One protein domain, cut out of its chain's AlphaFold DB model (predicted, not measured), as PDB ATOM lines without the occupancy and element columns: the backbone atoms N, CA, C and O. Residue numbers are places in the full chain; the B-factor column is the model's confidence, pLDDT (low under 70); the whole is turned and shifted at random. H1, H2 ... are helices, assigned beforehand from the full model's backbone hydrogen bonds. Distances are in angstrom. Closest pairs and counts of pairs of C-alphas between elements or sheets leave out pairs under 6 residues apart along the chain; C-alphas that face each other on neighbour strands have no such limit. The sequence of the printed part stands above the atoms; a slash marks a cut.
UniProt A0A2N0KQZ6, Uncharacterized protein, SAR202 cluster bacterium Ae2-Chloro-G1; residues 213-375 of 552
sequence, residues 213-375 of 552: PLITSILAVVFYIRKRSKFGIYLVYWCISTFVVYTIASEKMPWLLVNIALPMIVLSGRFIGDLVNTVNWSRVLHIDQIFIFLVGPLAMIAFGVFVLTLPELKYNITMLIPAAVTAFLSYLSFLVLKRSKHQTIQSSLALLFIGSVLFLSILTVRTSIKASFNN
ATOM      1  N   PRO A 213      48.461  33.835 -44.736       97.00
ATOM      2  CA  PRO A 213      48.081  32.892 -45.781       97.00
ATOM      3  C   PRO A 213      46.607  33.015 -46.188       97.00
ATOM      4  O   PRO A 213      46.289  32.784 -47.352       97.00
ATOM      5  N   LEU A 214      45.702  33.429 -45.295       96.62
ATOM      6  CA  LEU A 214      44.299  33.674 -45.634       96.62
ATOM      7  C   LEU A 214      44.143  34.815 -46.651       96.62
ATOM      8  O   LEU A 214      43.565  34.616 -47.718       96.62
ATOM      9  N   ILE A 215      44.682  36.003 -46.361       95.25
ATOM     10  CA  ILE A 215      44.564  37.172 -47.248       95.25
ATOM     11  C   ILE A 215      45.263  36.893 -48.582       95.25
ATOM     12  O   ILE A 215      44.706  37.151 -49.654       95.25
ATOM     13  N   THR A 216      46.473  36.335 -48.539       96.69
ATOM     14  CA  THR A 216      47.250  36.068 -49.752       96.69
ATOM     15  C   THR A 216      46.635  34.957 -50.599       96.69
ATOM     16  O   THR A 216      46.654  35.064 -51.825       96.69
ATOM     17  N   SER A 217      46.037  33.925 -49.991       97.19
ATOM     18  CA  SER A 217      45.364  32.853 -50.734       97.19
ATOM     19  C   SER A 217      44.088  33.334 -51.423       97.19
ATOM     20  O   SER A 217      43.880  32.978 -52.580       97.19
ATOM     21  N   ILE A 218      43.284  34.206 -50.801       96.06
ATOM     22  CA  ILE A 218      42.099  34.807 -51.444       96.06
ATOM     23  C   ILE A 218      42.499  35.548 -52.730       96.06
ATOM     24  O   ILE A 218      41.891  35.354 -53.786       96.06
ATOM     25  N   LEU A 219      43.566  36.348 -52.674       95.00
ATOM     26  CA  LEU A 219      44.090  37.055 -53.846       95.00
ATOM     27  C   LEU A 219      44.667  36.086 -54.890       95.00
ATOM     28  O   LEU A 219      44.414  36.240 -56.089       95.00
ATOM     29  N   ALA A 220      45.382  35.052 -54.442       96.62
ATOM     30  CA  ALA A 220      45.931  34.011 -55.303       96.62
ATOM     31  C   ALA A 220      44.838  33.221 -56.043       96.62
ATOM     32  O   ALA A 220      45.015  32.897 -57.217       96.62
ATOM     33  N   VAL A 221      43.696  32.948 -55.401       97.00
ATOM     34  CA  VAL A 221      42.537  32.296 -56.032       97.00
ATOM     35  C   VAL A 221      42.065  33.109 -57.234       97.00
ATOM     36  O   VAL A 221      41.998  32.583 -58.347       97.00
ATOM     37  N   VAL A 222      41.818  34.408 -57.045       95.25
ATOM     38  CA  VAL A 222      41.388  35.301 -58.133       95.25
ATOM     39  C   VAL A 222      42.443  35.356 -59.243       95.25
ATOM     40  O   VAL A 222      42.111  35.261 -60.429       95.25
ATOM     41  N   PHE A 223      43.721  35.464 -58.873       94.56
ATOM     42  CA  PHE A 223      44.833  35.518 -59.817       94.56
ATOM     43  C   PHE A 223      44.943  34.250 -60.675       94.56
ATOM     44  O   PHE A 223      45.007  34.341 -61.903       94.56
ATOM     45  N   TYR A 224      44.926  33.060 -60.068       97.00
ATOM     46  CA  TYR A 224      45.120  31.803 -60.792       97.00
ATOM     47  C   TYR A 224      43.900  31.354 -61.590       97.00
ATOM     48  O   TYR A 224      44.078  30.741 -62.646       97.00
ATOM     49  N   ILE A 225      42.687  31.720 -61.167       94.50
ATOM     50  CA  ILE A 225      41.477  31.539 -61.983       94.50
ATOM     51  C   ILE A 225      41.583  32.361 -63.276       94.50
ATOM     52  O   ILE A 225      41.294  31.846 -64.356       94.50
ATOM     53  N   ARG A 226      42.061  33.612 -63.195       93.69
ATOM     54  CA  ARG A 226      42.256  34.477 -64.373       93.69
ATOM     55  C   ARG A 226      43.421  34.020 -65.252       93.69
ATOM     56  O   ARG A 226      43.271  33.947 -66.468       93.69
ATOM     57  N   LYS A 227      44.563  33.669 -64.651       92.44
ATOM     58  CA  LYS A 227      45.769  33.198 -65.360       92.44
ATOM     59  C   LYS A 227      45.579  31.820 -66.008       92.44
ATOM     60  O   LYS A 227      46.321  31.471 -66.921       92.44
ATOM     61  N   ARG A 228      44.618  31.020 -65.527       91.25
ATOM     62  CA  ARG A 228      44.296  29.655 -65.991       91.25
ATOM     63  C   ARG A 228      45.489  28.688 -66.020       91.25
ATOM     64  O   ARG A 228      45.532  27.746 -66.810       91.25
ATOM     65  N   SER A 229      46.474  28.885 -65.144       91.94
ATOM     66  CA  SER A 229      47.617  27.972 -65.053       91.94
ATOM     67  C   SER A 229      47.186  26.631 -64.454       91.94
ATOM     68  O   SER A 229      46.576  26.620 -63.386       91.94
ATOM     69  N   LYS A 230      47.558  25.505 -65.078       91.44
ATOM     70  CA  LYS A 230      47.165  24.154 -64.621       91.44
ATOM     71  C   LYS A 230      47.530  23.889 -63.155       91.44
ATOM     72  O   LYS A 230      46.702  23.400 -62.395       91.44
ATOM     73  N   PHE A 231      48.755  24.238 -62.759       93.69
ATOM     74  CA  PHE A 231      49.218  24.051 -61.383       93.69
ATOM     75  C   PHE A 231      48.538  25.016 -60.399       93.69
ATOM     76  O   PHE A 231      48.117  24.593 -59.331       93.69
ATOM     77  N   GLY A 232      48.349  26.286 -60.776       95.38
ATOM     78  CA  GLY A 232      47.613  27.243 -59.944       95.38
ATOM     79  C   GLY A 232      46.159  26.826 -59.708       95.38
ATOM     80  O   GLY A 232      45.698  26.880 -58.578       95.38
ATOM     81  N   ILE A 233      45.462  26.321 -60.734       95.62
ATOM     82  CA  ILE A 233      44.095  25.790 -60.592       95.62
ATOM     83  C   ILE A 233      44.064  24.597 -59.629       95.62
ATOM     84  O   ILE A 233      43.155  24.511 -58.809       95.62
ATOM     85  N   TYR A 234      45.063  23.710 -59.680       95.50
ATOM     86  CA  TYR A 234      45.175  22.615 -58.715       95.50
ATOM     87  C   TYR A 234      45.321  23.126 -57.276       95.50
ATOM     88  O   TYR A 234      44.612  22.652 -56.393       95.50
ATOM     89  N   LEU A 235      46.197  24.105 -57.034       96.81
ATOM     90  CA  LEU A 235      46.374  24.679 -55.698       96.81
ATOM     91  C   LEU A 235      45.109  25.399 -55.209       96.81
ATOM     92  O   LEU A 235      44.761  25.287 -54.038       96.81
ATOM     93  N   VAL A 236      44.395  26.086 -56.107       97.62
ATOM     94  CA  VAL A 236      43.092  26.699 -55.811       97.62
ATOM     95  C   VAL A 236      42.066  25.642 -55.418       97.62
ATOM     96  O   VAL A 236      41.417  25.787 -54.386       97.62
ATOM     97  N   TYR A 237      41.956  24.561 -56.195       97.00
ATOM     98  CA  TYR A 237      41.100  23.427 -55.855       97.00
ATOM     99  C   TYR A 237      41.468  22.856 -54.483       97.00
ATOM    100  O   TYR A 237      40.607  22.728 -53.621       97.00
ATOM    101  N   TRP A 238      42.752  22.570 -54.251       95.50
ATOM    102  CA  TRP A 238      43.209  21.972 -53.002       95.50
ATOM    103  C   TRP A 238      42.894  22.869 -51.800       95.50
ATOM    104  O   TRP A 238      42.389  22.380 -50.792       95.50
ATOM    105  N   CYS A 239      43.103  24.180 -51.929       96.44
ATOM    106  CA  CYS A 239      42.772  25.164 -50.904       96.44
ATOM    107  C   CYS A 239      41.266  25.214 -50.605       96.44
ATOM    108  O   CYS A 239      40.861  25.044 -49.456       96.44
ATOM    109  N   ILE A 240      40.431  25.407 -51.632       96.56
ATOM    110  CA  ILE A 240      38.979  25.563 -51.465       96.56
ATOM    111  C   ILE A 240      38.349  24.262 -50.969       96.56
ATOM    112  O   ILE A 240      37.578  24.276 -50.013       96.56
ATOM    113  N   SER A 241      38.681  23.127 -51.583       95.69
ATOM    114  CA  SER A 241      38.089  21.845 -51.209       95.69
ATOM    115  C   SER A 241      38.497  21.412 -49.804       95.69
ATOM    116  O   SER A 241      37.649  20.910 -49.075       95.69
ATOM    117  N   THR A 242      39.742  21.662 -49.380       94.19
ATOM    118  CA  THR A 242      40.156  21.376 -47.995       94.19
ATOM    119  C   THR A 242      39.383  22.247 -47.005       94.19
ATOM    120  O   THR A 242      38.846  21.727 -46.031       94.19
ATOM    121  N   PHE A 243      39.247  23.548 -47.281       94.56
ATOM    122  CA  PHE A 243      38.457  24.451 -46.444       94.56
ATOM    123  C   PHE A 243      36.996  23.994 -46.312       94.56
ATOM    124  O   PHE A 243      36.474  23.908 -45.200       94.56
ATOM    125  N   VAL A 244      36.352  23.641 -47.427       94.88
ATOM    126  CA  VAL A 244      34.960  23.167 -47.447       94.88
ATOM    127  C   VAL A 244      34.804  21.860 -46.671       94.88
ATOM    128  O   VAL A 244      33.918  21.761 -45.828       94.88
ATOM    129  N   VAL A 245      35.676  20.875 -46.905       92.88
ATOM    130  CA  VAL A 245      35.604  19.568 -46.237       92.88
ATOM    131  C   VAL A 245      35.726  19.709 -44.721       92.88
ATOM    132  O   VAL A 245      34.894  19.163 -44.004       92.88
ATOM    133  N   TYR A 246      36.704  20.473 -44.223       90.94
ATOM    134  CA  TYR A 246      36.857  20.672 -42.778       90.94
ATOM    135  C   TYR A 246      35.735  21.525 -42.174       90.94
ATOM    136  O   TYR A 246      35.383  21.323 -41.019       90.94
ATOM    137  N   THR A 247      35.137  22.436 -42.945       91.06
ATOM    138  CA  THR A 247      33.979  23.228 -42.497       91.06
ATOM    139  C   THR A 247      32.710  22.381 -42.363       91.06
ATOM    140  O   THR A 247      31.901  22.628 -41.472       91.06
ATOM    141  N   ILE A 248      32.533  21.382 -43.233       90.31
ATOM    142  CA  ILE A 248      31.376  20.473 -43.214       90.31
ATOM    143  C   ILE A 248      31.575  19.326 -42.217       90.31
ATOM    144  O   ILE A 248      30.595  18.853 -41.647       90.31
ATOM    145  N   ALA A 249      32.818  18.885 -41.996       87.38
ATOM    146  CA  ALA A 249      33.131  17.819 -41.050       87.38
ATOM    147  C   ALA A 249      32.513  18.092 -39.670       87.38
ATOM    148  O   ALA A 249      32.497  19.230 -39.187       87.38
ATOM    149  N   SER A 250      31.980  17.040 -39.045       84.44
ATOM    150  CA  SER A 250      31.280  17.152 -37.764       84.44
ATOM    151  C   SER A 250      32.233  17.643 -36.669       84.44
ATOM    152  O   SER A 250      31.989  18.678 -36.049       84.44
ATOM    153  N   GLU A 251      33.390  16.984 -36.536       85.56
ATOM    154  CA  GLU A 251      34.474  17.408 -35.647       85.56
ATOM    155  C   GLU A 251      35.111  18.720 -36.131       85.56
ATOM    156  O   GLU A 251      35.709  18.795 -37.209       85.56
ATOM    157  N   LYS A 252      35.018  19.758 -35.295       89.12
ATOM    158  CA  LYS A 252      35.599  21.077 -35.556       89.12
ATOM    159  C   LYS A 252      36.384  21.534 -34.348       89.12
ATOM    160  O   LYS A 252      35.819  21.772 -33.287       89.12
ATOM    161  N   MET A 253      37.694  21.640 -34.524       90.19
ATOM    162  CA  MET A 253      38.622  21.857 -33.424       90.19
ATOM    163  C   MET A 253      39.808  22.716 -33.856       90.19
ATOM    164  O   MET A 253      40.204  22.658 -35.025       90.19
ATOM    165  N   PRO A 254      40.428  23.478 -32.934       91.62
ATOM    166  CA  PRO A 254      41.489  24.408 -33.303       91.62
ATOM    167  C   PRO A 254      42.688  23.721 -33.971       91.62
ATOM    168  O   PRO A 254      43.267  24.259 -34.910       91.62
ATOM    169  N   TRP A 255      43.033  22.496 -33.559       89.19
ATOM    170  CA  TRP A 255      44.155  21.744 -34.137       89.19
ATOM    171  C   TRP A 255      43.942  21.329 -35.595       89.19
ATOM    172  O   TRP A 255      44.915  21.082 -36.303       89.19
ATOM    173  N   LEU A 256      42.698  21.261 -36.077       90.81
ATOM    174  CA  LEU A 256      42.422  20.937 -37.476       90.81
ATOM    175  C   LEU A 256      42.720  22.114 -38.412       90.81
ATOM    176  O   LEU A 256      42.905  21.889 -39.611       90.81
ATOM    177  N   LEU A 257      42.862  23.336 -37.875       93.19
ATOM    178  CA  LEU A 257      43.233  24.531 -38.634       93.19
ATOM    179  C   LEU A 257      44.516  24.320 -39.444       93.19
ATOM    180  O   LEU A 257      44.593  24.795 -40.571       93.19
ATOM    181  N   VAL A 258      45.485  23.550 -38.933       91.81
ATOM    182  CA  VAL A 258      46.747  23.264 -39.638       91.81
ATOM    183  C   VAL A 258      46.522  22.621 -41.011       91.81
ATOM    184  O   VAL A 258      47.218  22.939 -41.976       91.81
ATOM    185  N   ASN A 259      45.511  21.754 -41.128       91.00
ATOM    186  CA  ASN A 259      45.190  21.079 -42.383       91.00
ATOM    187  C   ASN A 259      44.575  22.048 -43.395       91.00
ATOM    188  O   ASN A 259      44.750  21.866 -44.596       91.00
ATOM    189  N   ILE A 260      43.891  23.087 -42.913       93.81
ATOM    190  CA  ILE A 260      43.312  24.151 -43.733       93.81
ATOM    191  C   ILE A 260      44.390  25.178 -44.120       93.81
ATOM    192  O   ILE A 260      44.459  25.602 -45.272       93.81
ATOM    193  N   ALA A 261      45.258  25.546 -43.177       95.50
ATOM    194  CA  ALA A 261      46.318  26.529 -43.362       95.50
ATOM    195  C   ALA A 261      47.382  26.047 -44.356       95.50
ATOM    196  O   ALA A 261      47.841  26.824 -45.188       95.50
ATOM    197  N   LEU A 262      47.744  24.760 -44.341       94.00
ATOM    198  CA  LEU A 262      48.802  24.227 -45.203       94.00
ATOM    199  C   LEU A 262      48.555  24.475 -46.713       94.00
ATOM    200  O   LEU A 262      49.431  25.055 -47.361       94.00
ATOM    201  N   PRO A 263      47.398  24.114 -47.304       94.94
ATOM    202  CA  PRO A 263      47.072  24.480 -48.683       94.94
ATOM    203  C   PRO A 263      47.103  25.993 -48.937       94.94
ATOM    204  O   PRO A 263      47.601  26.420 -49.982       94.94
ATOM    205  N   MET A 264      46.612  26.807 -47.989       97.00
ATOM    206  CA  MET A 264      46.651  28.269 -48.108       97.00
ATOM    207  C   MET A 264      48.091  28.776 -48.179       97.00
ATOM    208  O   MET A 264      48.396  29.609 -49.029       97.00
ATOM    209  N   ILE A 265      48.987  28.251 -47.340       97.19
ATOM    210  CA  ILE A 265      50.411  28.602 -47.313       97.19
ATOM    211  C   ILE A 265      51.074  28.237 -48.643       97.19
ATOM    212  O   ILE A 265      51.765  29.071 -49.225       97.19
ATOM    213  N   VAL A 266      50.833  27.034 -49.175       97.44
ATOM    214  CA  VAL A 266      51.428  26.603 -50.455       97.44
ATOM    215  C   VAL A 266      50.928  27.463 -51.622       97.44
ATOM    216  O   VAL A 266      51.730  27.911 -52.447       97.44
ATOM    217  N   LEU A 267      49.621  27.737 -51.685       97.94
ATOM    218  CA  LEU A 267      49.029  28.619 -52.695       97.94
ATOM    219  C   LEU A 267      49.589  30.047 -52.594       97.94
ATOM    220  O   LEU A 267      49.955  30.646 -53.607       97.94
ATOM    221  N   SER A 268      49.711  30.558 -51.371       97.69
ATOM    222  CA  SER A 268      50.259  31.883 -51.078       97.69
ATOM    223  C   SER A 268      51.727  31.995 -51.463       97.69
ATOM    224  O   SER A 268      52.101  32.938 -52.151       97.69
ATOM    225  N   GLY A 269      52.552  31.009 -51.106       96.94
ATOM    226  CA  GLY A 269      53.967  30.974 -51.474       96.94
ATOM    227  C   GLY A 269      54.165  30.928 -52.988       96.94
ATOM    228  O   GLY A 269      55.004  31.649 -53.526       96.94
ATOM    229  N   ARG A 270      53.339  30.153 -53.706       97.25
ATOM    230  CA  ARG A 270      53.380  30.123 -55.174       97.25
ATOM    231  C   ARG A 270      52.991  31.474 -55.786       97.25
ATOM    232  O   ARG A 270      53.647  31.911 -56.731       97.25
ATOM    233  N   PHE A 271      51.976  32.137 -55.234       96.69
ATOM    234  CA  PHE A 271      51.544  33.464 -55.669       96.69
ATOM    235  C   PHE A 271      52.598  34.545 -55.399       96.69
ATOM    236  O   PHE A 271      52.966  35.274 -56.316       96.69
ATOM    237  N   ILE A 272      53.139  34.600 -54.181       96.12
ATOM    238  CA  ILE A 272      54.213  35.525 -53.802       96.12
ATOM    239  C   ILE A 272      55.443  35.296 -54.687       96.12
ATOM    240  O   ILE A 272      56.016  36.258 -55.185       96.12
ATOM    241  N   GLY A 273      55.812  34.039 -54.956       95.81
ATOM    242  CA  GLY A 273      56.915  33.705 -55.860       95.81
ATOM    243  C   GLY A 273      56.686  34.192 -57.295       95.81
ATOM    244  O   GLY A 273      57.593  34.746 -57.912       95.81
ATOM    245  N   ASP A 274      55.465  34.048 -57.826       93.94
ATOM    246  CA  ASP A 274      55.106  34.614 -59.132       93.94
ATOM    247  C   ASP A 274      55.235  36.149 -59.137       93.94
ATOM    248  O   ASP A 274      55.723  36.697 -60.122       93.94
ATOM    249  N   LEU A 275      54.851  36.839 -58.056       92.69
ATOM    250  CA  LEU A 275      54.987  38.298 -57.930       92.69
ATOM    251  C   LEU A 275      56.449  38.743 -57.812       92.69
ATOM    252  O   LEU A 275      56.857  39.674 -58.502       92.69
ATOM    253  N   VAL A 276      57.252  38.053 -57.005       93.94
ATOM    254  CA  VAL A 276      58.699  38.284 -56.858       93.94
ATOM    255  C   VAL A 276      59.415  38.234 -58.212       93.94
ATOM    256  O   VAL A 276      60.280  39.066 -58.480       93.94
ATOM    257  N   ASN A 277      59.004  37.325 -59.100       92.31
ATOM    258  CA  ASN A 277      59.566  37.212 -60.450       92.31
ATOM    259  C   ASN A 277      59.174  38.365 -61.390       92.31
ATOM    260  O   ASN A 277      59.805  38.542 -62.428       92.31
ATOM    261  N   THR A 278      58.141  39.148 -61.060       89.31
ATOM    262  CA  THR A 278      57.760  40.347 -61.832       89.31
ATOM    263  C   THR A 278      58.511  41.606 -61.402       89.31
ATOM    264  O   THR A 278      58.483  42.610 -62.117       89.31
ATOM    265  N   VAL A 279      59.181  41.571 -60.245       89.25
ATOM    266  CA  VAL A 279      59.915  42.715 -59.700       89.25
ATOM    267  C   VAL A 279      61.247  42.882 -60.421       89.25
ATOM    268  O   VAL A 279      62.032  41.944 -60.556       89.25
ATOM    269  N   ASN A 280      61.547  44.109 -60.844       85.75
ATOM    270  CA  ASN A 280      62.865  44.436 -61.375       85.75
ATOM    271  C   ASN A 280      63.859  44.727 -60.238       85.75
ATOM    272  O   ASN A 280      64.042  45.878 -59.837       85.75
ATOM    273  N   TRP A 281      64.520  43.675 -59.750       87.25
ATOM    274  CA  TRP A 281      65.439  43.716 -58.605       87.25
ATOM    275  C   TRP A 281      66.585  44.726 -58.728       87.25
ATOM    276  O   TRP A 281      66.978  45.314 -57.726       87.25
ATOM    277  N   SER A 282      67.055  45.015 -59.946       85.00
ATOM    278  CA  SER A 282      68.131  45.996 -60.172       85.00
ATOM    279  C   SER A 282      67.777  47.419 -59.721       85.00
ATOM    280  O   SER A 282      68.666  48.208 -59.424       85.00
ATOM    281  N   ARG A 283      66.480  47.746 -59.654       80.75
ATOM    282  CA  ARG A 283      65.981  49.092 -59.346       80.75
ATOM    283  C   ARG A 283      65.319  49.217 -57.974       80.75
ATOM    284  O   ARG A 283      64.870  50.302 -57.624       80.75
ATOM    285  N   VAL A 284      65.267  48.143 -57.184       83.00
ATOM    286  CA  VAL A 284      64.533  48.122 -55.903       83.00
ATOM    287  C   VAL A 284      65.119  49.088 -54.870       83.00
ATOM    288  O   VAL A 284      64.378  49.615 -54.049       83.00
ATOM    289  N   LEU A 285      66.424  49.369 -54.937       84.31
ATOM    290  CA  LEU A 285      67.099  50.294 -54.021       84.31
ATOM    291  C   LEU A 285      66.896  51.778 -54.368       84.31
ATOM    292  O   LEU A 285      67.346  52.642 -53.618       84.31
ATOM    293  N   HIS A 286      66.223  52.107 -55.475       84.62
ATOM    294  CA  HIS A 286      65.856  53.497 -55.720       84.62
ATOM    295  C   HIS A 286      64.796  53.963 -54.712       84.62
ATOM    296  O   HIS A 286      63.874  53.226 -54.356       84.62
ATOM    297  N   ILE A 287      64.918  55.219 -54.271       81.69
ATOM    298  CA  ILE A 287      64.082  55.820 -53.219       81.69
ATOM    299  C   ILE A 287      62.582  55.700 -53.532       81.69
ATOM    300  O   ILE A 287      61.778  55.469 -52.632       81.69
ATOM    301  N   ASP A 288      62.184  55.823 -54.800       79.19
ATOM    302  CA  ASP A 288      60.794  55.670 -55.231       79.19
ATOM    303  C   ASP A 288      60.269  54.238 -55.040       79.19
ATOM    304  O   ASP A 288      59.138  54.069 -54.591       79.19
ATOM    305  N   GLN A 289      61.078  53.214 -55.314       82.25
ATOM    306  CA  GLN A 289      60.692  51.809 -55.142       82.25
ATOM    307  C   GLN A 289      60.660  51.401 -53.664       82.25
ATOM    308  O   GLN A 289      59.734  50.707 -53.241       82.25
ATOM    309  N   ILE A 290      61.606  51.898 -52.859       85.12
ATOM    310  CA  ILE A 290      61.593  51.732 -51.396       85.12
ATOM    311  C   ILE A 290      60.319  52.347 -50.808       85.12
ATOM    312  O   ILE A 290      59.655  51.737 -49.972       85.12
ATOM    313  N   PHE A 291      59.934  53.534 -51.278       83.69
ATOM    314  CA  PHE A 291      58.700  54.174 -50.841       83.69
ATOM    315  C   PHE A 291      57.470  53.325 -51.182       83.69
ATOM    316  O   PHE A 291      56.638  53.104 -50.308       83.69
ATOM    317  N   ILE A 292      57.390  52.778 -52.407       84.75
ATOM    318  CA  ILE A 292      56.309  51.872 -52.847       84.75
ATOM    319  C   ILE A 292      56.206  50.636 -51.939       84.75
ATOM    320  O   ILE A 292      55.109  50.241 -51.540       84.75
ATOM    321  N   PHE A 293      57.347  50.049 -51.588       88.50
ATOM    322  CA  PHE A 293      57.423  48.912 -50.677       88.50
ATOM    323  C   PHE A 293      56.881  49.248 -49.276       88.50
ATOM    324  O   PHE A 293      56.159  48.447 -48.683       88.50
ATOM    325  N   LEU A 294      57.172  50.443 -48.753       88.62
ATOM    326  CA  LEU A 294      56.745  50.870 -47.415       88.62
ATOM    327  C   LEU A 294      55.281  51.328 -47.331       88.62
ATOM    328  O   LEU A 294      54.728  51.348 -46.231       88.62
ATOM    329  N   VAL A 295      54.625  51.651 -48.453       85.19
ATOM    330  CA  VAL A 295      53.224  52.123 -48.462       85.19
ATOM    331  C   VAL A 295      52.288  51.144 -47.766       85.19
ATOM    332  O   VAL A 295      51.493  51.552 -46.925       85.19
ATOM    333  N   GLY A 296      52.385  49.859 -48.111       86.44
ATOM    334  CA  GLY A 296      51.538  48.807 -47.552       86.44
ATOM    335  C   GLY A 296      51.646  48.708 -46.025       86.44
ATOM    336  O   GLY A 296      50.645  48.913 -45.337       86.44
ATOM    337  N   PRO A 297      52.852  48.473 -45.474       90.94
ATOM    338  CA  PRO A 297      53.092  48.465 -44.031       90.94
ATOM    339  C   PRO A 297      52.622  49.738 -43.320       90.94
ATOM    340  O   PRO A 297      51.909  49.657 -42.320       90.94
ATOM    341  N   LEU A 298      52.966  50.919 -43.848       87.25
ATOM    342  CA  LEU A 298      52.587  52.198 -43.241       87.25
ATOM    343  C   LEU A 298      51.067  52.398 -43.231       87.25
ATOM    344  O   LEU A 298      50.530  52.883 -42.238       87.25
ATOM    345  N   ALA A 299      50.363  51.971 -44.283       83.31
ATOM    346  CA  ALA A 299      48.904  52.001 -44.334       83.31
ATOM    347  C   ALA A 299      48.266  51.131 -43.252       83.31
ATOM    348  O   ALA A 299      47.321  51.557 -42.591       83.31
ATOM    349  N   MET A 300      48.801  49.928 -43.042       86.62
ATOM    350  CA  MET A 300      48.293  48.997 -42.035       86.62
ATOM    351  C   MET A 300      48.549  49.506 -40.613       86.62
ATOM    352  O   MET A 300      47.656  49.426 -39.770       86.62
ATOM    353  N   ILE A 301      49.731  50.077 -40.355       88.00
ATOM    354  CA  ILE A 301      50.057  50.718 -39.073       88.00
ATOM    355  C   ILE A 301      49.126  51.907 -38.830       88.00
ATOM    356  O   ILE A 301      48.510  51.995 -37.769       88.00
ATOM    357  N   ALA A 302      48.979  52.793 -39.817       83.06
ATOM    358  CA  ALA A 302      48.129  53.968 -39.696       83.06
ATOM    359  C   ALA A 302      46.660  53.586 -39.463       83.06
ATOM    360  O   ALA A 302      46.007  54.184 -38.613       83.06
ATOM    361  N   PHE A 303      46.160  52.544 -40.140       82.50
ATOM    362  CA  PHE A 303      44.826  51.991 -39.897       82.50
ATOM    363  C   PHE A 303      44.682  51.421 -38.478       82.50
ATOM    364  O   PHE A 303      43.695  51.702 -37.803       82.50
ATOM    365  N   GLY A 304      45.668  50.661 -37.994       84.50
ATOM    366  CA  GLY A 304      45.661  50.124 -36.631       84.50
ATOM    367  C   GLY A 304      45.625  51.224 -35.568       84.50
ATOM    368  O   GLY A 304      44.782  51.188 -34.674       84.50
ATOM    369  N   VAL A 305      46.484  52.241 -35.697       83.31
ATOM    370  CA  VAL A 305      46.507  53.412 -34.801       83.31
ATOM    371  C   VAL A 305      45.183  54.173 -34.865       83.31
ATOM    372  O   VAL A 305      44.629  54.535 -33.828       83.31
ATOM    373  N   PHE A 306      44.645  54.372 -36.069       78.88
ATOM    374  CA  PHE A 306      43.353  55.013 -36.287       78.88
ATOM    375  C   PHE A 306      42.223  54.300 -35.528       78.88
ATOM    376  O   PHE A 306      41.521  54.926 -34.736       78.88
ATOM    377  N   VAL A 307      42.085  52.983 -35.712       82.12
ATOM    378  CA  VAL A 307      41.032  52.190 -35.059       82.12
ATOM    379  C   VAL A 307      41.179  52.193 -33.533       82.12
ATOM    380  O   VAL A 307      40.176  52.232 -32.821       82.12
ATOM    381  N   LEU A 308      42.413  52.173 -33.019       84.00
ATOM    382  CA  LEU A 308      42.674  52.123 -31.579       84.00
ATOM    383  C   LEU A 308      42.424  53.455 -30.856       84.00
ATOM    384  O   LEU A 308      41.990  53.422 -29.708       84.00
ATOM    385  N   THR A 309      42.668  54.593 -31.512       77.12
ATOM    386  CA  THR A 309      42.652  55.929 -30.879       77.12
ATOM    387  C   THR A 309      41.331  56.686 -31.029       77.12
ATOM    388  O   THR A 309      41.010  57.533 -30.196       77.12
ATOM    389  N   LEU A 310      40.536  56.397 -32.067       68.94
ATOM    390  CA  LEU A 310      39.349  57.197 -32.394       68.94
ATOM    391  C   LEU A 310      38.270  57.261 -31.295       68.94
ATOM    392  O   LEU A 310      37.696  58.333 -31.113       68.94
ATOM    393  N   PRO A 311      37.973  56.181 -30.548       64.19
ATOM    394  CA  PRO A 311      36.919  56.216 -29.531       64.19
ATOM    395  C   PRO A 311      37.274  57.003 -28.260       64.19
ATOM    396  O   PRO A 311      36.374  57.310 -27.484       64.19
ATOM    397  N   GLU A 312      38.555  57.318 -28.040       61.47
ATOM    398  CA  GLU A 312      39.057  57.972 -26.817       61.47
ATOM    399  C   GLU A 312      39.287  59.489 -26.993       61.47
ATOM    400  O   GLU A 312      39.489  60.216 -26.021       61.47
ATOM    401  N   LEU A 313      39.212  60.002 -28.226       57.78
ATOM    402  CA  LEU A 313      39.427  61.415 -28.547       57.78
ATOM    403  C   LEU A 313      38.109  62.218 -28.536       57.78
ATOM    404  O   LEU A 313      37.064  61.755 -28.995       57.78
ATOM    405  N   LYS A 314      38.159  63.473 -28.058       59.84
ATOM    406  CA  LYS A 314      37.026  64.420 -28.133       59.84
ATOM    407  C   LYS A 314      36.618  64.661 -29.599       59.84
ATOM    408  O   LYS A 314      37.481  64.845 -30.458       59.84
ATOM    409  N   TYR A 315      35.307  64.751 -29.849       59.19
ATOM    410  CA  TYR A 315      34.644  64.811 -31.170       59.19
ATOM    411  C   TYR A 315      35.236  65.789 -32.215       59.19
ATOM    412  O   TYR A 315      35.042  65.575 -33.407       59.19
ATOM    413  N   ASN A 316      35.961  66.841 -31.811       56.97
ATOM    414  CA  ASN A 316      36.496  67.851 -32.737       56.97
ATOM    415  C   ASN A 316      37.854  67.488 -33.374       56.97
ATOM    416  O   ASN A 316      38.196  68.052 -34.408       56.97
ATOM    417  N   ILE A 317      38.630  66.562 -32.797       59.44
ATOM    418  CA  ILE A 317      39.975  66.188 -33.301       59.44
ATOM    419  C   ILE A 317      39.944  64.815 -34.002       59.44
ATOM    420  O   ILE A 317      40.776  64.516 -34.861       59.44
ATOM    421  N   THR A 318      38.928  63.997 -33.707       54.88
ATOM    422  CA  THR A 318      38.716  62.644 -34.253       54.88
ATOM    423  C   THR A 318      38.549  62.587 -35.768       54.88
ATOM    424  O   THR A 318      38.842  61.549 -36.349       54.88
ATOM    425  N   MET A 319      38.115  63.668 -36.424       56.34
ATOM    426  CA  MET A 319      37.963  63.730 -37.888       56.34
ATOM    427  C   MET A 319      39.272  64.074 -38.624       56.34
ATOM    428  O   MET A 319      39.422  63.738 -39.796       56.34
ATOM    429  N   LEU A 320      40.233  64.730 -37.961       60.00
ATOM    430  CA  LEU A 320      41.446  65.247 -38.612       60.00
ATOM    431  C   LEU A 320      42.483  64.151 -38.874       60.00
ATOM    432  O   LEU A 320      43.100  64.125 -39.935       60.00
ATOM    433  N   ILE A 321      42.645  63.218 -37.937       58.94
ATOM    434  CA  ILE A 321      43.609  62.113 -38.040       58.94
ATOM    435  C   ILE A 321      43.237  61.124 -39.167       58.94
ATOM    436  O   ILE A 321      44.081  60.891 -40.030       58.94
ATOM    437  N   PRO A 322      42.004  60.576 -39.255       56.16
ATOM    438  CA  PRO A 322      41.564  59.788 -40.413       56.16
ATOM    439  C   PRO A 322      41.659  60.528 -41.732       56.16
ATOM    440  O   PRO A 322      42.086  59.933 -42.716       56.16
ATOM    441  N   ALA A 323      41.236  61.792 -41.780       61.94
ATOM    442  CA  ALA A 323      41.307  62.576 -43.003       61.94
ATOM    443  C   ALA A 323      42.764  62.737 -43.453       61.94
ATOM    444  O   ALA A 323      43.053  62.537 -44.626       61.94
ATOM    445  N   ALA A 324      43.690  62.989 -42.523       65.75
ATOM    446  CA  ALA A 324      45.118  63.079 -42.803       65.75
ATOM    447  C   ALA A 324      45.724  61.733 -43.229       65.75
ATOM    448  O   ALA A 324      46.446  61.688 -44.220       65.75
ATOM    449  N   VAL A 325      45.400  60.628 -42.547       68.25
ATOM    450  CA  VAL A 325      45.870  59.279 -42.913       68.25
ATOM    451  C   VAL A 325      45.310  58.859 -44.269       68.25
ATOM    452  O   VAL A 325      46.052  58.386 -45.120       68.25
ATOM    453  N   THR A 326      44.018  59.073 -44.512       67.62
ATOM    454  CA  THR A 326      43.360  58.717 -45.776       67.62
ATOM    455  C   THR A 326      43.892  59.587 -46.904       67.62
ATOM    456  O   THR A 326      44.285  59.050 -47.929       67.62
ATOM    457  N   ALA A 327      44.019  60.902 -46.707       69.38
ATOM    458  CA  ALA A 327      44.636  61.801 -47.679       69.38
ATOM    459  C   ALA A 327      46.098  61.424 -47.955       69.38
ATOM    460  O   ALA A 327      46.509  61.423 -49.112       69.38
ATOM    461  N   PHE A 328      46.864  61.031 -46.934       74.12
ATOM    462  CA  PHE A 328      48.235  60.548 -47.090       74.12
ATOM    463  C   PHE A 328      48.278  59.253 -47.907       74.12
ATOM    464  O   PHE A 328      49.031  59.173 -48.874       74.12
ATOM    465  N   LEU A 329      47.422  58.272 -47.606       70.19
ATOM    466  CA  LEU A 329      47.336  56.999 -48.329       70.19
ATOM    467  C   LEU A 329      46.801  57.147 -49.759       70.19
ATOM    468  O   LEU A 329      47.293  56.483 -50.673       70.19
ATOM    469  N   SER A 330      45.834  58.036 -49.977       69.38
ATOM    470  CA  SER A 330      45.330  58.408 -51.299       69.38
ATOM    471  C   SER A 330      46.397  59.144 -52.107       69.38
ATOM    472  O   SER A 330      46.568  58.846 -53.284       69.38
ATOM    473  N   TYR A 331      47.170  60.036 -51.481       70.56
ATOM    474  CA  TYR A 331      48.308  60.715 -52.101       70.56
ATOM    475  C   TYR A 331      49.437  59.735 -52.450       70.56
ATOM    476  O   TYR A 331      49.961  59.768 -53.559       70.56
ATOM    477  N   LEU A 332      49.754  58.800 -51.554       67.94
ATOM    478  CA  LEU A 332      50.682  57.689 -51.781       67.94
ATOM    479  C   LEU A 332      50.238  56.808 -52.954       67.94
ATOM    480  O   LEU A 332      51.024  56.547 -53.863       67.94
ATOM    481  N   SER A 333      48.968  56.402 -52.974       68.94
ATOM    482  CA  SER A 333      48.384  55.602 -54.061       68.94
ATOM    483  C   SER A 333      48.388  56.368 -55.387       68.94
ATOM    484  O   SER A 333      48.735  55.818 -56.430       68.94
ATOM    485  N   PHE A 334      48.081  57.666 -55.353       70.44
ATOM    486  CA  PHE A 334      48.178  58.560 -56.503       70.44
ATOM    487  C   PHE A 334      49.622  58.698 -57.005       70.44
ATOM    488  O   PHE A 334      49.850  58.659 -58.211       70.44
ATOM    489  N   LEU A 335      50.615  58.796 -56.116       66.25
ATOM    490  CA  LEU A 335      52.030  58.833 -56.490       66.25
ATOM    491  C   LEU A 335      52.493  57.521 -57.134       66.25
ATOM    492  O   LEU A 335      53.222  57.576 -58.126       66.25
ATOM    493  N   VAL A 336      52.042  56.366 -56.629       65.81
ATOM    494  CA  VAL A 336      52.299  55.042 -57.232       65.81
ATOM    495  C   VAL A 336      51.757  55.000 -58.664       65.81
ATOM    496  O   VAL A 336      52.474  54.616 -59.590       65.81
ATOM    497  N   LEU A 337      50.516  55.452 -58.868       67.94
ATOM    498  CA  LEU A 337      49.869  55.478 -60.181       67.94
ATOM    499  C   LEU A 337      50.512  56.497 -61.135       67.94
ATOM    500  O   LEU A 337      50.684  56.205 -62.313       67.94
ATOM    501  N   LYS A 338      50.905  57.675 -60.634       68.50
ATOM    502  CA  LYS A 338      51.491  58.759 -61.437       68.50
ATOM    503  C   LYS A 338      52.947  58.497 -61.828       68.50
ATOM    504  O   LYS A 338      53.358  58.882 -62.920       68.50
ATOM    505  N   ARG A 339      53.751  57.886 -60.949       61.88
ATOM    506  CA  ARG A 339      55.169  57.586 -61.232       61.88
ATOM    507  C   ARG A 339      55.366  56.293 -62.008       61.88
ATOM    508  O   ARG A 339      56.404  56.132 -62.650       61.88
ATOM    509  N   SER A 340      54.401  55.380 -61.979       59.75
ATOM    510  CA  SER A 340      54.552  54.129 -62.699       59.75
ATOM    511  C   SER A 340      54.181  54.281 -64.176       59.75
ATOM    512  O   SER A 340      53.027  54.498 -64.532       59.75
ATOM    513  N   LYS A 341      55.158  54.071 -65.065       66.69
ATOM    514  CA  LYS A 341      54.886  53.860 -66.494       66.69
ATOM    515  C   LYS A 341      54.055  52.579 -66.671       66.69
ATOM    516  O   LYS A 341      54.146  51.662 -65.852       66.69
ATOM    517  N   HIS A 342      53.301  52.466 -67.769       65.19
ATOM    518  CA  HIS A 342      52.502  51.265 -68.079       65.19
ATOM    519  C   HIS A 342      53.348  49.972 -68.055       65.19
ATOM    520  O   HIS A 342      52.869  48.908 -67.677       65.19
ATOM    521  N   GLN A 343      54.640  50.071 -68.385       66.75
ATOM    522  CA  GLN A 343      55.606  48.968 -68.326       66.75
ATOM    523  C   GLN A 343      56.057  48.569 -66.905       66.75
ATOM    524  O   GLN A 343      56.512  47.447 -66.721       66.75
ATOM    525  N   THR A 344      55.954  49.444 -65.898       74.25
ATOM    526  CA  THR A 344      56.462  49.205 -64.526       74.25
ATOM    527  C   THR A 344      55.364  49.019 -63.479       74.25
ATOM    528  O   THR A 344      55.667  48.755 -62.314       74.25
ATOM    529  N   ILE A 345      54.089  49.129 -63.869       78.31
ATOM    530  CA  ILE A 345      52.961  49.100 -62.924       78.31
ATOM    531  C   ILE A 345      52.825  47.752 -62.223       78.31
ATOM    532  O   ILE A 345      52.597  47.708 -61.019       78.31
ATOM    533  N   GLN A 346      53.074  46.655 -62.940       81.69
ATOM    534  CA  GLN A 346      53.052  45.311 -62.362       81.69
ATOM    535  C   GLN A 346      54.159  45.129 -61.314       81.69
ATOM    536  O   GLN A 346      53.878  44.643 -60.224       81.69
ATOM    537  N   SER A 347      55.377  45.604 -61.596       84.94
ATOM    538  CA  SER A 347      56.496  45.575 -60.642       84.94
ATOM    539  C   SER A 347      56.210  46.425 -59.401       84.94
ATOM    540  O   SER A 347      56.526  46.011 -58.292       84.94
ATOM    541  N   SER A 348      55.596  47.599 -59.574       83.88
ATOM    542  CA  SER A 348      55.265  48.504 -58.463       83.88
ATOM    543  C   SER A 348      54.174  47.914 -57.561       83.88
ATOM    544  O   SER A 348      54.302  47.916 -56.340       83.88
ATOM    545  N   LEU A 349      53.121  47.339 -58.155       85.62
ATOM    546  CA  LEU A 349      52.068  46.641 -57.410       85.62
ATOM    547  C   LEU A 349      52.604  45.397 -56.692       85.62
ATOM    548  O   LEU A 349      52.230  45.145 -55.547       85.62
ATOM    549  N   ALA A 350      53.501  44.642 -57.334       89.81
ATOM    550  CA  ALA A 350      54.171  43.506 -56.711       89.81
ATOM    551  C   ALA A 350      55.016  43.943 -55.506       89.81
ATOM    552  O   ALA A 350      54.924  43.317 -54.456       89.81
ATOM    553  N   LEU A 351      55.776  45.040 -55.611       90.38
ATOM    554  CA  LEU A 351      56.570  45.580 -54.502       90.38
ATOM    555  C   LEU A 351      55.715  46.031 -53.317       90.38
ATOM    556  O   LEU A 351      56.034  45.677 -52.183       90.38
ATOM    557  N   LEU A 352      54.616  46.751 -53.570       89.38
ATOM    558  CA  LEU A 352      53.660  47.131 -52.525       89.38
ATOM    559  C   LEU A 352      53.126  45.889 -51.807       89.38
ATOM    560  O   LEU A 352      53.107  45.834 -50.578       89.38
ATOM    561  N   PHE A 353      52.722  44.871 -52.572       92.31
ATOM    562  CA  PHE A 353      52.204  43.631 -52.010       92.31
ATOM    563  C   PHE A 353      53.256  42.872 -51.191       92.31
ATOM    564  O   PHE A 353      52.952  42.416 -50.091       92.31
ATOM    565  N   ILE A 354      54.492  42.764 -51.689       94.19
ATOM    566  CA  ILE A 354      55.601  42.120 -50.973       94.19
ATOM    567  C   ILE A 354      55.890  42.862 -49.660       94.19
ATOM    568  O   ILE A 354      56.077  42.209 -48.635       94.19
ATOM    569  N   GLY A 355      55.860  44.198 -49.661       93.94
ATOM    570  CA  GLY A 355      55.982  45.006 -48.447       93.94
ATOM    571  C   GLY A 355      54.905  44.679 -47.414       93.94
ATOM    572  O   GLY A 355      55.226  44.362 -46.266       93.94
ATOM    573  N   SER A 356      53.633  44.658 -47.824       94.19
ATOM    574  CA  SER A 356      52.513  44.266 -46.951       94.19
ATOM    575  C   SER A 356      52.666  42.842 -46.406       94.19
ATOM    576  O   SER A 356      52.433  42.602 -45.223       94.19
ATOM    577  N   VAL A 357      53.084  41.895 -47.252       96.56
ATOM    578  CA  VAL A 357      53.334  40.498 -46.866       96.56
ATOM    579  C   VAL A 357      54.465  40.396 -45.847       96.56
ATOM    580  O   VAL A 357      54.327  39.654 -44.876       96.56
ATOM    581  N   LEU A 358      55.561  41.144 -46.015       96.25
ATOM    582  CA  LEU A 358      56.658  41.164 -45.047       96.25
ATOM    583  C   LEU A 358      56.178  41.676 -43.683       96.25
ATOM    584  O   LEU A 358      56.449  41.049 -42.661       96.25
ATOM    585  N   PHE A 359      55.419  42.773 -43.662       96.19
ATOM    586  CA  PHE A 359      54.865  43.316 -42.421       96.19
ATOM    587  C   PHE A 359      53.914  42.331 -41.732       96.19
ATOM    588  O   PHE A 359      54.046  42.070 -40.536       96.19
ATOM    589  N   LEU A 360      53.007  41.714 -42.494       96.31
ATOM    590  CA  LEU A 360      52.139  40.657 -41.981       96.31
ATOM    591  C   LEU A 360      52.933  39.458 -41.458       96.31
ATOM    592  O   LEU A 360      52.544  38.893 -40.447       96.31
ATOM    593  N   SER A 361      54.057  39.108 -42.086       96.94
ATOM    594  CA  SER A 361      54.916  38.006 -41.636       96.94
ATOM    595  C   SER A 361      55.541  38.296 -40.269       96.94
ATOM    596  O   SER A 361      55.575  37.413 -39.415       96.94
ATOM    597  N   ILE A 362      55.975  39.539 -40.023       97.44
ATOM    598  CA  ILE A 362      56.468  39.983 -38.705       97.44
ATOM    599  C   ILE A 362      55.360  39.850 -37.656       97.44
ATOM    600  O   ILE A 362      55.589  39.313 -36.570       97.44
ATOM    601  N   LEU A 363      54.144  40.294 -37.986       96.44
ATOM    602  CA  LEU A 363      53.001  40.113 -37.098       96.44
ATOM    603  C   LEU A 363      52.710  38.626 -36.865       96.44
ATOM    604  O   LEU A 363      52.409  38.257 -35.730       96.44
ATOM    605  N   THR A 364      52.828  37.768 -37.887       96.38
ATOM    606  CA  THR A 364      52.575  36.325 -37.760       96.38
ATOM    607  C   THR A 364      53.549  35.707 -36.772       96.38
ATOM    608  O   THR A 364      53.103  35.045 -35.841       96.38
ATOM    609  N   VAL A 365      54.847  36.014 -36.882       96.94
ATOM    610  CA  VAL A 365      55.864  35.584 -35.905       96.94
ATOM    611  C   VAL A 365      55.484  36.030 -34.495       96.94
ATOM    612  O   VAL A 365      55.515  35.235 -33.557       96.94
ATOM    613  N   ARG A 366      55.059  37.284 -34.336       95.62
ATOM    614  CA  ARG A 366      54.618  37.818 -33.046       95.62
ATOM    615  C   ARG A 366      53.384  37.083 -32.503       95.62
ATOM    616  O   ARG A 366      53.334  36.788 -31.310       95.62
ATOM    617  N   THR A 367      52.395  36.785 -33.346       95.69
ATOM    618  CA  THR A 367      51.210  35.998 -32.972       95.69
ATOM    619  C   THR A 367      51.602  34.579 -32.566       95.69
ATOM    620  O   THR A 367      51.119  34.101 -31.542       95.69
ATOM    621  N   SER A 368      52.510  33.934 -33.301       94.62
ATOM    622  CA  SER A 368      53.025  32.603 -32.969       94.62
ATOM    623  C   SER A 368      53.750  32.598 -31.626       94.62
ATOM    624  O   SER A 368      53.465  31.744 -30.795       94.62
ATOM    625  N   ILE A 369      54.624  33.577 -31.362       95.94
ATOM    626  CA  ILE A 369      55.321  33.680 -30.071       95.94
ATOM    627  C   ILE A 369      54.307  33.830 -28.933       95.94
ATOM    628  O   ILE A 369      54.376  33.109 -27.938       95.94
ATOM    629  N   LYS A 370      53.325  34.722 -29.101       94.31
ATOM    630  CA  LYS A 370      52.313  34.966 -28.074       94.31
ATOM    631  C   LYS A 370      51.470  33.722 -27.785       94.31
ATOM    632  O   LYS A 370      51.316  33.366 -26.622       94.31
ATOM    633  N   ALA A 371      50.977  33.049 -28.823       93.56
ATOM    634  CA  ALA A 371      50.147  31.860 -28.670       93.56
ATOM    635  C   ALA A 371      50.929  30.657 -28.113       93.56
ATOM    636  O   ALA A 371      50.384  29.888 -27.329       93.56
ATOM    637  N   SER A 372      52.200  30.488 -28.495       93.00
ATOM    638  CA  SER A 372      52.998  29.315 -28.111       93.00
ATOM    639  C   SER A 372      53.766  29.464 -26.799       93.00
ATOM    640  O   SER A 372      54.030  28.446 -26.169       93.00
ATOM    641  N   PHE A 373      54.139  30.682 -26.388       92.81
ATOM    642  CA  PHE A 373      54.998  30.897 -25.213       92.81
ATOM    643  C   PHE A 373      54.366  31.770 -24.132       92.81
ATOM    644  O   PHE A 373      54.493  31.451 -22.957       92.81
ATOM    645  N   ASN A 374      53.690  32.864 -24.494       92.19
ATOM    646  CA  ASN A 374      53.099  33.761 -23.495       92.19
ATOM    647  C   ASN A 374      51.765  33.224 -22.965       92.19
ATOM    648  O   ASN A 374      51.520  33.257 -21.766       92.19
ATOM    649  N   ASN A 375      50.918  32.735 -23.870       92.62
ATOM    650  CA  ASN A 375      49.560  32.282 -23.590       92.62
ATOM    651  C   ASN A 375      49.401  30.770 -23.826       92.62
ATOM    652  O   ASN A 375      48.315  30.312 -24.170       92.62
TER     653      ASN A 375
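Overview. This is residues 213 to 375 of the 552 residues of an uncharacterized protein of SAR202 cluster bacterium Ae2-Chloro-G1 (UniProt A0A2N0KQZ6). The longest helix, H6, runs between the trio H1, H2, H3 and the hairpin H4, H5; its residues 365 to 374 stick out. The printed part is all helix: 163 residues with six named helices, H1 to H6. It is loose, radius of gyration of the C-alphas 19.0 A, spanning 51 by 45 by 28 A.

Along the chain. H6, residues 345 to 374, runs 42.3 A to C-alpha 374 (53.099, 33.761, -23.495). H1, residues 213 to 227, begins at C-alpha 213 (48.081, 32.892, -45.781). H2 is residues 230 to 248, H3 254 to 276, H4 287 to 312, H5 320 to 339.

Arrangement. H6 touches H4 with residues 348 to 359 alone, C-alphas 352 and 293 closest at 4.6 A. It touches H3 with residues 347 to 354 alone, C-alphas 350 and 275 closest at 5.4 A. Every O i to N i+4 pair is within hydrogen-bond range in H1, H2, H5, H6; H3 has 14 of 19, H4 18 of 22.

Size, cuts and confidence. The printed part has no cut; pLDDT is under 70 at residues 310 to 327, among others.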